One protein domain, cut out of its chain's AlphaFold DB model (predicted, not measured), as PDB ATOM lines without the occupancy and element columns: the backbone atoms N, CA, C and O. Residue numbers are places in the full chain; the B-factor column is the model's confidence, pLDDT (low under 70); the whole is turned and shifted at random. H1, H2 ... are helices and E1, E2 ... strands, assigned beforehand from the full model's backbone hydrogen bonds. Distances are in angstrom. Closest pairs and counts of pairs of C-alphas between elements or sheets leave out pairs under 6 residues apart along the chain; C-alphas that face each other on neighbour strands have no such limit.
ATOM      1  N   THR A 406     218.081 196.109 194.913       83.75
ATOM      2  CA  THR A 406     218.155 194.981 193.976       83.75
ATOM      3  C   THR A 406     217.652 195.386 192.598       83.75
ATOM      4  O   THR A 406     216.488 195.751 192.426       83.75
ATOM      5  N   TYR A 407     218.499 195.242 191.585       86.81
ATOM      6  CA  TYR A 407     218.148 195.410 190.182       86.81
ATOM      7  C   TYR A 407     217.683 194.086 189.572       86.81
ATOM      8  O   TYR A 407     218.383 193.080 189.641       86.81
ATOM      9  N   ILE A 408     216.511 194.089 188.944       84.50
ATOM     10  CA  ILE A 408     215.932 192.918 188.280       84.50
ATOM     11  C   ILE A 408     215.932 193.172 186.774       84.50
ATOM     12  O   ILE A 408     215.161 193.987 186.269       84.50
ATOM     13  N   PHE A 409     216.786 192.462 186.048       83.75
ATOM     14  CA  PHE A 409     216.789 192.412 184.589       83.75
ATOM     15  C   PHE A 409     215.928 191.234 184.100       83.75
ATOM     16  O   PHE A 409     215.689 190.289 184.851       83.75
ATOM     17  N   PRO A 410     215.500 191.207 182.822       76.06
ATOM     18  CA  PRO A 410     214.671 190.119 182.296       76.06
ATOM     19  C   PRO A 410     215.314 188.723 182.372       76.06
ATOM     20  O   PRO A 410     214.603 187.729 182.259       76.06
ATOM     21  N   ALA A 411     216.641 188.645 182.521       67.81
ATOM     22  CA  ALA A 411     217.399 187.396 182.583       67.81
ATOM     23  C   ALA A 411     218.236 187.226 183.867       67.81
ATOM     24  O   ALA A 411     218.686 186.114 184.131       67.81
ATOM     25  N   GLU A 412     218.462 188.287 184.650       76.44
ATOM     26  CA  GLU A 412     219.440 188.300 185.750       76.44
ATOM     27  C   GLU A 412     218.987 189.224 186.890       76.44
ATOM     28  O   GLU A 412     218.295 190.213 186.656       76.44
ATOM     29  N   GLN A 413     219.393 188.922 188.122       83.38
ATOM     30  CA  GLN A 413     219.176 189.771 189.296       83.38
ATOM     31  C   GLN A 413     220.534 190.205 189.852       83.38
ATOM     32  O   GLN A 413     221.441 189.383 189.973       83.38
ATOM     33  N   LEU A 414     220.662 191.488 190.182       80.31
ATOM     34  CA  LEU A 414     221.869 192.086 190.736       80.31
ATOM     35  C   LEU A 414     221.530 192.810 192.036       80.31
ATOM     36  O   LEU A 414     220.831 193.823 192.017       80.31
ATOM     37  N   ASP A 415     222.060 192.315 193.147       79.00
ATOM     38  CA  ASP A 415     221.976 192.988 194.438       79.00
ATOM     39  C   ASP A 415     223.135 193.987 194.567       79.00
ATOM     40  O   ASP A 415     224.273 193.698 194.190       79.00
ATOM     41  N   SER A 416     222.828 195.192 195.033       77.06
ATOM     42  CA  SER A 416     223.773 196.283 195.225       77.06
ATOM     43  C   SER A 416     223.628 196.830 196.638       77.06
ATOM     44  O   SER A 416     222.537 197.215 197.067       77.06
ATOM     45  N   ASP A 417     224.753 196.870 197.344       66.75
ATOM     46  CA  ASP A 417     224.831 197.394 198.710       66.75
ATOM     47  C   ASP A 417     224.967 198.928 198.722       66.75
ATOM     48  O   ASP A 417     224.655 199.585 199.715       66.75
ATOM     49  N   ASP A 418     225.351 199.509 197.580       76.00
ATOM     50  CA  ASP A 418     225.552 200.942 197.393       76.00
ATOM     51  C   ASP A 418     224.423 201.557 196.550       76.00
ATOM     52  O   ASP A 418     223.909 200.951 195.608       76.00
ATOM     53  N   LEU A 419     224.083 202.823 196.813       81.81
ATOM     54  CA  LEU A 419     223.128 203.610 196.017       81.81
ATOM     55  C   LEU A 419     223.729 204.050 194.668       81.81
ATOM     56  O   LEU A 419     223.779 205.234 194.334       81.81
ATOM     57  N   SER A 420     224.205 203.088 193.884       85.38
ATOM     58  CA  SER A 420     224.859 203.300 192.597       85.38
ATOM     59  C   SER A 420     223.968 202.874 191.434       85.38
ATOM     60  O   SER A 420     223.184 201.932 191.531       85.38
ATOM     61  N   CYS A 421     224.068 203.583 190.313       87.31
ATOM     62  CA  CYS A 421     223.326 203.266 189.098       87.31
ATOM     63  C   CYS A 421     223.854 201.985 188.427       87.31
ATOM     64  O   CYS A 421     225.015 201.935 188.034       87.31
ATOM     65  N   CYS A 422     223.000 200.990 188.167       84.31
ATOM     66  CA  CYS A 422     223.406 199.729 187.522       84.31
ATOM     67  C   CYS A 422     223.878 199.851 186.058       84.31
ATOM     68  O   CYS A 422     224.385 198.883 185.497       84.31
ATOM     69  N   ILE A 423     223.716 201.019 185.424       84.44
ATOM     70  CA  ILE A 423     224.077 201.239 184.012       84.44
ATOM     71  C   ILE A 423     225.409 201.971 183.873       84.44
ATOM     72  O   ILE A 423     226.247 201.579 183.066       84.44
ATOM     73  N   CYS A 424     225.598 203.061 184.616       86.31
ATOM     74  CA  CYS A 424     226.796 203.899 184.514       86.31
ATOM     75  C   CYS A 424     227.648 203.910 185.787       86.31
ATOM     76  O   CYS A 424     228.666 204.598 185.813       86.31
ATOM     77  N   LEU A 425     227.230 203.173 186.822       84.38
ATOM     78  CA  LEU A 425     227.912 203.037 188.112       84.38
ATOM     79  C   LEU A 425     228.113 204.364 188.859       84.38
ATOM     80  O   LEU A 425     228.946 204.454 189.755       84.38
ATOM     81  N   ALA A 426     227.345 205.402 188.512       84.31
ATOM     82  CA  ALA A 426     227.369 206.666 189.236       84.31
ATOM     83  C   ALA A 426     226.823 206.465 190.664       84.31
ATOM     84  O   ALA A 426     225.711 205.941 190.798       84.31
ATOM     85  N   PRO A 427     227.567 206.858 191.713       84.31
ATOM     86  CA  PRO A 427     227.092 206.802 193.090       84.31
ATOM     87  C   PRO A 427     226.156 207.980 193.395       84.31
ATOM     88  O   PRO A 427     226.338 209.084 192.875       84.31
ATOM     89  N   HIS A 428     225.172 207.753 194.263       82.94
ATOM     90  CA  HIS A 428     224.205 208.757 194.699       82.94
ATOM     91  C   HIS A 428     224.040 208.748 196.220       82.94
ATOM     92  O   HIS A 428     224.163 207.712 196.862       82.94
ATOM     93  N   GLU A 429     223.733 209.909 196.798       76.75
ATOM     94  CA  GLU A 429     223.632 210.069 198.256       76.75
ATOM     95  C   GLU A 429     222.272 209.622 198.809       76.75
ATOM     96  O   GLU A 429     222.148 209.298 199.986       76.75
ATOM     97  N   ASN A 430     221.229 209.616 197.973       82.12
ATOM     98  CA  ASN A 430     219.888 209.206 198.376       82.12
ATOM     99  C   ASN A 430     219.105 208.534 197.233       82.12
ATOM    100  O   ASN A 430     219.399 208.699 196.045       82.12
ATOM    101  N   LEU A 431     218.064 207.784 197.605       79.62
ATOM    102  CA  LEU A 431     217.221 207.042 196.659       79.62
ATOM    103  C   LEU A 431     216.496 207.952 195.657       79.62
ATOM    104  O   LEU A 431     216.283 207.556 194.513       79.62
ATOM    105  N   SER A 432     216.131 209.173 196.050       78.06
ATOM    106  CA  SER A 432     215.448 210.134 195.172       78.06
ATOM    107  C   SER A 432     216.355 210.626 194.037       78.06
ATOM    108  O   SER A 432     215.911 210.718 192.891       78.06
ATOM    109  N   GLN A 433     217.634 210.881 194.324       80.75
ATOM    110  CA  GLN A 433     218.649 211.233 193.330       80.75
ATOM    111  C   GLN A 433     218.943 210.056 192.397       80.75
ATOM    112  O   GLN A 433     218.990 210.254 191.183       80.75
ATOM    113  N   LEU A 434     219.072 208.841 192.940       83.88
ATOM    114  CA  LEU A 434     219.252 207.634 192.134       83.88
ATOM    115  C   LEU A 434     218.061 207.420 191.185       83.88
ATOM    116  O   LEU A 434     218.255 207.202 189.992       83.88
ATOM    117  N   ARG A 435     216.821 207.553 191.675       83.25
ATOM    118  CA  ARG A 435     215.606 207.462 190.845       83.25
ATOM    119  C   ARG A 435     215.594 208.496 189.724       83.25
ATOM    120  O   ARG A 435     215.336 208.145 188.576       83.25
ATOM    121  N   LEU A 436     215.905 209.753 190.040       81.69
ATOM    122  CA  LEU A 436     215.995 210.821 189.043       81.69
ATOM    123  C   LEU A 436     217.058 210.514 187.979       81.69
ATOM    124  O   LEU A 436     216.822 210.721 186.790       81.69
ATOM    125  N   HIS A 437     218.217 210.018 188.406       85.62
ATOM    126  CA  HIS A 437     219.306 209.648 187.516       85.62
ATOM    127  C   HIS A 437     218.922 208.487 186.589       85.62
ATOM    128  O   HIS A 437     219.181 208.556 185.387       85.62
ATOM    129  N   LEU A 438     218.254 207.453 187.117       84.00
ATOM    130  CA  LEU A 438     217.781 206.309 186.333       84.00
ATOM    131  C   LEU A 438     216.797 206.742 185.237       84.00
ATOM    132  O   LEU A 438     216.945 206.329 184.091       84.00
ATOM    133  N   LEU A 439     215.887 207.679 185.530       80.88
ATOM    134  CA  LEU A 439     214.993 208.279 184.525       80.88
ATOM    135  C   LEU A 439     215.735 209.023 183.392       80.88
ATOM    136  O   LEU A 439     215.139 209.296 182.349       80.88
ATOM    137  N   GLY A 440     217.019 209.352 183.574       79.31
ATOM    138  CA  GLY A 440     217.885 209.937 182.550       79.31
ATOM    139  C   GLY A 440     218.400 208.940 181.505       79.31
ATOM    140  O   GLY A 440     218.858 209.363 180.442       79.31
ATOM    141  N   HIS A 441     218.306 207.631 181.761       81.75
ATOM    142  CA  HIS A 441     218.681 206.587 180.802       81.75
ATOM    143  C   HIS A 441     217.515 206.287 179.857       81.75
ATOM    144  O   HIS A 441     216.699 205.401 180.090       81.75
ATOM    145  N   ASP A 442     217.452 207.026 178.752       76.88
ATOM    146  CA  ASP A 442     216.352 207.014 177.775       76.88
ATOM    147  C   ASP A 442     216.093 205.666 177.069       76.88
ATOM    148  O   ASP A 442     214.983 205.419 176.579       76.88
ATOM    149  N   ARG A 443     217.107 204.794 177.017       75.75
ATOM    150  CA  ARG A 443     217.057 203.457 176.397       75.75
ATOM    151  C   ARG A 443     216.399 202.387 177.265       75.75
ATOM    152  O   ARG A 443     216.057 201.321 176.746       75.75
ATOM    153  N   PHE A 444     216.226 202.658 178.553       82.69
ATOM    154  CA  PHE A 444     215.723 201.700 179.527       82.69
ATOM    155  C   PHE A 444     214.454 202.239 180.192       82.69
ATOM    156  O   PHE A 444     214.201 203.441 180.225       82.69
ATOM    157  N   GLU A 445     213.616 201.327 180.662       83.50
ATOM    158  CA  GLU A 445     212.431 201.627 181.460       83.50
ATOM    159  C   GLU A 445     212.667 201.066 182.861       83.50
ATOM    160  O   GLU A 445     213.175 199.953 182.989       83.50
ATOM    161  N   PHE A 446     212.368 201.852 183.895       85.50
ATOM    162  CA  PHE A 446     212.634 201.481 185.284       85.50
ATOM    163  C   PHE A 446     211.336 201.516 186.071       85.50
ATOM    164  O   PHE A 446     210.734 202.584 186.203       85.50
ATOM    165  N   ASP A 447     210.958 200.373 186.631       82.12
ATOM    166  CA  ASP A 447     209.841 200.261 187.562       82.12
ATOM    167  C   ASP A 447     210.375 200.025 188.978       82.12
ATOM    168  O   ASP A 447     211.268 199.209 189.202       82.12
ATOM    169  N   PHE A 448     209.843 200.775 189.944       83.00
ATOM    170  CA  PHE A 448     210.311 200.770 191.329       83.00
ATOM    171  C   PHE A 448     209.286 200.082 192.230       83.00
ATOM    172  O   PHE A 448     208.206 200.627 192.467       83.00
ATOM    173  N   GLU A 449     209.642 198.928 192.785       82.19
ATOM    174  CA  GLU A 449     208.786 198.153 193.682       82.19
ATOM    175  C   GLU A 449     209.395 198.076 195.094       82.19
ATOM    176  O   GLU A 449     210.536 197.643 195.259       82.19
ATOM    177  N   PRO A 450     208.677 198.509 196.146       76.31
ATOM    178  CA  PRO A 450     209.164 198.382 197.515       76.31
ATOM    179  C   PRO A 450     209.124 196.915 197.966       76.31
ATOM    180  O   PRO A 450     208.103 196.242 197.820       76.31
ATOM    181  N   GLN A 451     210.211 196.429 198.565       70.00
ATOM    182  CA  GLN A 451     210.295 195.073 199.102       70.00
ATOM    183  C   GLN A 451     209.668 195.003 200.502       70.00
ATOM    184  O   GLN A 451     209.815 195.909 201.324       70.00
ATOM    185  N   GLU A 452     209.002 193.891 200.825       58.88
ATOM    186  CA  GLU A 452     208.308 193.705 202.111       58.88
ATOM    187  C   GLU A 452     209.238 193.747 203.341       58.88
ATOM    188  O   GLU A 452     208.764 193.972 204.455       58.88
ATOM    189  N   ARG A 453     210.555 193.569 203.141       57.66
ATOM    190  CA  ARG A 453     211.606 193.589 204.176       57.66
ATOM    191  C   ARG A 453     212.447 194.876 204.208       57.66
ATOM    192  O   ARG A 453     213.513 194.871 204.803       57.66
ATOM    193  N   GLY A 454     211.986 195.966 203.588       57.97
ATOM    194  CA  GLY A 454     212.639 197.281 203.693       57.97
ATOM    195  C   GLY A 454     213.646 197.633 202.589       57.97
ATOM    196  O   GLY A 454     214.183 198.733 202.627       57.97
ATOM    197  N   GLY A 455     213.861 196.757 201.599       68.38
ATOM    198  CA  GLY A 455     214.669 197.026 200.397       68.38
ATOM    199  C   GLY A 455     213.874 197.608 199.216       68.38
ATOM    200  O   GLY A 455     212.646 197.750 199.275       68.38
ATOM    201  N   LEU A 456     214.565 197.936 198.119       79.25
ATOM    202  CA  LEU A 456     213.960 198.453 196.882       79.25
ATOM    203  C   LEU A 456     214.311 197.563 195.684       79.25
ATOM    204  O   LEU A 456     215.485 197.409 195.352       79.25
ATOM    205  N   HIS A 457     213.292 197.057 194.987       84.56
ATOM    206  CA  HIS A 457     213.457 196.415 193.687       84.56
ATOM    207  C   HIS A 457     213.342 197.443 192.562       84.56
ATOM    208  O   HIS A 457     212.385 198.218 192.498       84.56
ATOM    209  N   VAL A 458     214.321 197.434 191.663       85.81
ATOM    210  CA  VAL A 458     214.322 198.227 190.433       85.81
ATOM    211  C   VAL A 458     214.268 197.268 189.253       85.81
ATOM    212  O   VAL A 458     215.264 196.632 188.914       85.81
ATOM    213  N   ILE A 459     213.104 197.150 188.627       84.06
ATOM    214  CA  ILE A 459     212.912 196.314 187.444       84.06
ATOM    215  C   ILE A 459     213.371 197.112 186.224       84.06
ATOM    216  O   ILE A 459     212.867 198.204 185.968       84.06
ATOM    217  N   VAL A 460     214.336 196.573 185.476       85.44
ATOM    218  CA  VAL A 460     214.947 197.224 184.313       85.44
ATOM    219  C   VAL A 460     214.434 196.576 183.027       85.44
ATOM    220  O   VAL A 460     214.810 195.460 182.672       85.44
ATOM    221  N   GLY A 461     213.585 197.291 182.295       80.06
ATOM    222  CA  GLY A 461     213.082 196.911 180.979       80.06
ATOM    223  C   GLY A 461     213.874 197.548 179.833       80.06
ATOM    224  O   GLY A 461     214.426 198.642 179.956       80.06
ATOM    225  N   SER A 462     213.906 196.888 178.670       75.75
ATOM    226  CA  SER A 462     214.389 197.512 177.430       75.75
ATOM    227  C   SER A 462     213.236 198.228 176.735       75.75
ATOM    228  O   SER A 462     212.225 197.609 176.387       75.75
ATOM    229  N   ARG A 463     213.390 199.532 176.492       69.81
ATOM    230  CA  ARG A 463     212.378 200.305 175.779       69.81
ATOM    231  C   ARG A 463     212.461 199.961 174.292       69.81
ATOM    232  O   ARG A 463     213.343 200.432 173.576       69.81
ATOM    233  N   GLY A 464     211.542 199.123 173.811       55.09
ATOM    234  CA  GLY A 464     211.425 198.828 172.382       55.09
ATOM    235  C   GLY A 464     211.291 200.127 171.581       55.09
ATOM    236  O   GLY A 464     210.567 201.028 172.005       55.09
ATOM    237  N   HIS A 465     212.002 200.234 170.450       47.56
ATOM    238  CA  HIS A 465     212.026 201.420 169.584       47.56
ATOM    239  C   HIS A 465     210.608 201.921 169.271       47.56
ATOM    240  O   HIS A 465     209.960 201.492 168.315       47.56
ATOM    241  N   ILE A 472     207.560 218.786 172.303       48.12
ATOM    242  CA  ILE A 472     208.065 220.130 172.032       48.12
ATOM    243  C   ILE A 472     208.641 220.634 173.358       48.12
ATOM    244  O   ILE A 472     207.904 221.016 174.263       48.12
ATOM    245  N   LEU A 473     209.960 220.535 173.514       51.03
ATOM    246  CA  LEU A 473     210.662 221.052 174.679       51.03
ATOM    247  C   LEU A 473     210.740 222.567 174.509       51.03
ATOM    248  O   LEU A 473     211.519 223.071 173.700       51.03
ATOM    249  N   GLN A 474     209.906 223.302 175.242       56.84
ATOM    250  CA  GLN A 474     210.016 224.754 175.290       56.84
ATOM    251  C   GLN A 474     211.233 225.131 176.142       56.84
ATOM    252  O   GLN A 474     211.259 224.915 177.355       56.84
ATOM    253  N   LEU A 475     212.259 225.689 175.496       55.00
ATOM    254  CA  LEU A 475     213.469 226.211 176.138       55.00
ATOM    255  C   LEU A 475     213.176 227.579 176.781       55.00
ATOM    256  O   LEU A 475     213.661 228.610 176.328       55.00
ATOM    257  N   GLY A 476     212.328 227.583 177.811       62.25
ATOM    258  CA  GLY A 476     211.940 228.770 178.576       62.25
ATOM    259  C   GLY A 476     212.457 228.761 180.014       62.25
ATOM    260  O   GLY A 476     212.754 227.693 180.569       62.25
ATOM    261  N   LEU A 477     212.524 229.950 180.630       57.44
ATOM    262  CA  LEU A 477     212.874 230.113 182.046       57.44
ATOM    263  C   LEU A 477     211.819 229.399 182.919       57.44
ATOM    264  O   LEU A 477     210.626 229.666 182.733       57.44
ATOM    265  N   PRO A 478     212.209 228.491 183.833       65.00
ATOM    266  CA  PRO A 478     211.265 227.814 184.717       65.00
ATOM    267  C   PRO A 478     210.664 228.802 185.727       65.00
ATOM    268  O   PRO A 478     211.386 229.547 186.381       65.00
ATOM    269  N   LEU A 479     209.336 228.797 185.859       68.62
ATOM    270  CA  LEU A 479     208.590 229.680 186.770       68.62
ATOM    271  C   LEU A 479     208.576 229.183 188.223       68.62
ATOM    272  O   LEU A 479     208.216 229.929 189.131       68.62
ATOM    273  N   LYS A 480     208.918 227.912 188.444       74.31
ATOM    274  CA  LYS A 480     208.881 227.250 189.751       74.31
ATOM    275  C   LYS A 480     210.259 226.675 190.094       74.31
ATOM    276  O   LYS A 480     210.959 226.225 189.183       74.31
ATOM    277  N   PRO A 481     210.647 226.655 191.382       74.75
ATOM    278  CA  PRO A 481     211.845 225.944 191.815       74.75
ATOM    279  C   PRO A 481     211.711 224.446 191.506       74.75
ATOM    280  O   PRO A 481     210.607 223.898 191.530       74.75
ATOM    281  N   PHE A 482     212.831 223.805 191.170       76.88
ATOM    282  CA  PHE A 482     212.870 222.366 190.924       76.88
ATOM    283  C   PHE A 482     212.785 221.619 192.254       76.88
ATOM    284  O   PHE A 482     213.595 221.854 193.146       76.88
ATOM    285  N   ASP A 483     211.801 220.735 192.371       78.56
ATOM    286  CA  ASP A 483     211.582 219.879 193.534       78.56
ATOM    287  C   ASP A 483     211.722 218.421 193.080       78.56
ATOM    288  O   ASP A 483     210.905 217.916 192.300       78.56
ATOM    289  N   ILE A 484     212.806 217.777 193.526       75.88
ATOM    290  CA  ILE A 484     213.199 216.424 193.110       75.88
ATOM    291  C   ILE A 484     212.136 215.406 193.532       75.88
ATOM    292  O   ILE A 484     211.794 214.523 192.747       75.88
ATOM    293  N   GLU A 485     211.578 215.537 194.735       76.06
ATOM    294  CA  GLU A 485     210.628 214.567 195.285       76.06
ATOM    295  C   GLU A 485     209.307 214.592 194.521       76.06
ATOM    296  O   GLU A 485     208.758 213.545 194.169       76.06
ATOM    297  N   ARG A 486     208.822 215.794 194.187       76.31
ATOM    298  CA  ARG A 486     207.600 215.955 193.385       76.31
ATOM    299  C   ARG A 486     207.779 215.437 191.968       76.31
ATOM    300  O   ARG A 486     206.893 214.763 191.448       76.31
ATOM    301  N   TYR A 487     208.925 215.716 191.353       74.25
ATOM    302  CA  TYR A 487     209.195 215.268 189.992       74.25
ATOM    303  C   TYR A 487     209.309 213.741 189.901       74.25
ATOM    304  O   TYR A 487     208.696 213.130 189.029       74.25
ATOM    305  N   VAL A 488     210.009 213.104 190.848       74.81
ATOM    306  CA  VAL A 488     210.100 211.634 190.934       74.81
ATOM    307  C   VAL A 488     208.730 210.994 191.207       74.81
ATOM    308  O   VAL A 488     208.470 209.889 190.737       74.81
ATOM    309  N   ALA A 489     207.819 211.689 191.895       72.56
ATOM    310  CA  ALA A 489     206.434 211.250 192.090       72.56
ATOM    311  C   ALA A 489     205.526 211.424 190.848       72.56
ATOM    312  O   ALA A 489     204.347 211.067 190.903       72.56
ATOM    313  N   GLY A 490     206.055 211.948 189.734       65.56
ATOM    314  CA  GLY A 490     205.341 212.115 188.466       65.56
ATOM    315  C   GLY A 490     204.708 213.494 188.246       65.56
ATOM    316  O   GLY A 490     203.939 213.659 187.297       65.56
ATOM    317  N   ASP A 491     205.010 214.496 189.083       72.25
ATOM    318  CA  ASP A 491     204.577 215.874 188.827       72.25
ATOM    319  C   ASP A 491     205.469 216.538 187.761       72.25
ATOM    320  O   ASP A 491     206.478 217.182 188.057       72.25
ATOM    321  N   ASP A 492     205.018 216.504 186.506       68.06
ATOM    322  CA  ASP A 492     205.647 217.206 185.369       68.06
ATOM    323  C   ASP A 492     205.492 218.744 185.436       68.06
ATOM    324  O   ASP A 492     205.927 219.466 184.536       68.06
ATOM    325  N   THR A 493     204.882 219.282 186.500       70.25
ATOM    326  CA  THR A 493     204.495 220.702 186.598       70.25
ATOM    327  C   THR A 493     205.670 221.672 186.478       70.25
ATOM    328  O   THR A 493     205.492 222.772 185.958       70.25
ATOM    329  N   TRP A 494     206.866 221.267 186.917       68.56
ATOM    330  CA  TRP A 494     208.099 222.039 186.741       68.56
ATOM    331  C   TRP A 494     208.578 222.050 185.281       68.56
ATOM    332  O   TRP A 494     209.039 223.075 184.779       68.56
ATOM    333  N   VAL A 495     208.434 220.925 184.573       65.69
ATOM    334  CA  VAL A 495     208.814 220.798 183.158       65.69
ATOM    335  C   VAL A 495     207.879 221.623 182.274       65.69
ATOM    336  O   VAL A 495     208.345 222.235 181.312       65.69
ATOM    337  N   THR A 496     206.590 221.686 182.619       62.91
ATOM    338  CA  THR A 496     205.571 222.428 181.862       62.91
ATOM    339  C   THR A 496     205.489 223.914 182.225       62.91
ATOM    340  O   THR A 496     205.071 224.713 181.389       62.91
ATOM    341  N   SER A 497     205.894 224.332 183.433       63.47
ATOM    342  CA  SER A 497     205.870 225.748 183.842       63.47
ATOM    343  C   SER A 497     207.120 226.502 183.373       63.47
ATOM    344  O   SER A 497     208.038 226.762 184.157       63.47
TER     345      SER A 497
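What this domain is: This is residues 406 to 465 and 472 to 497 of the 740 residues of the protein "PHD-type domain-containing protein" of Coniochaeta pulveracea (UniProt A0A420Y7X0). A small, strongly twisted sheet of two hairpins, E1 with E2 and E3 with E4, makes one end of the domain; H1 sits past its E3 edge, between the sheet and a loosely wound piece, residues 472 to 497, that holds H2 and H3 at the other end. H2 packs on H1, H3 lies farther out, and this sequence from sheet to H1 to the last piece makes the longest axis. The printed part has 86 residues with three named helices and four named strands, in the order E1, E2, H1, E3, E4, H2, H3; the sheet's order is E2, E1, E4, E3, and it is mixed. The class is mixed, helices and strands, with 38 residues, under half, in named elements. The whole is only just loose, close to compact, with a radius of gyration of the C-alphas of 14.7 A and spans of 42 by 32 by 23 A.

Where its parts are: The printed part begins with strand E1, residues 406 to 408, whose C-alpha 406 is at (218.155, 194.981, 193.976). After a tight link of 4 residues comes strand E2, residues 413 to 416. Residues 417 to 430 hold no named element and lead to helix H1, residues 431 to 438, 10.4 A long. Strand E3, residues 444 to 450, is 19.4 A long and begins at C-alpha 444 at (215.723, 201.700, 179.527). Strand E4, residues 456 to 462, is 19.5 A long. Beyond the cut, residues 472 to 483 hold no named element; then come helix H2, residues 484 to 488, 6.1 A from first to last C-alpha, and helix H3, residues 493 to 496, 5.2 A, which ends at C-alpha 496 at (205.571, 222.428, 181.862).

How they stand to each other: E2 and E3 are the edge strands of the sheet, and E1 and E4 are inner strands. E2 and E1 form a hairpin, antiparallel at 157 degrees, with N 407 and O 414 at 2.8 A. E1 and E4 are parallel at 28 degrees, with N 406 and O 456 at 2.9 A and N 460 and O 408 at 2.8 A. E4 and E3 form the second hairpin, antiparallel at 158 degrees, with N 447 and O 459 at 3.0 A and N 461 and O 445 at 2.8 A. E2, H1 and E3 make a split strand-helix-strand unit, two strands that run the same way in one sheet with a helix between them along the chain and E1 and E4 between them in the sheet; its crossover is right-handed. H1 is on the sheet but only grazes it, with its residues 431 to 438; the closest C-alphas of H1 and E3 are those of Leu 438 and Phe 446, 7.1 A apart. H1 and H2 touch, their closest C-alphas being those of Leu 436 and Val 488, 6.2 A apart. H2 and H3 are close but not clearly touching, with the closest C-alphas, of Tyr 487 and Trp 494, 7.6 A apart. H2 and H3 are not on the sheet, and H1 and H3 are apart. In H1 and H2 every O i to N i+4 pair is within hydrogen-bond range; H3, with 4 residues, is too short for such a pair, and its one O i to N i+3 pair is not within range.

The domain as a whole: The two C-alphas farthest apart, of Arg 453 and Gly 476, are 43.5 A apart. Residues 466 to 471 are not printed, and C-alphas 465 and 472 are 19.3 A apart across this cut, which falls in the link from E4 to H2. Of the links that are printed whole, E2 to H1 is long, with 14 residues, and the others are tight. The mean pLDDT of the printed part is 75.2; 23 residues are under 70, among them residues 452 to 455, 463 to 465, 472 to 479 and 494 to 497.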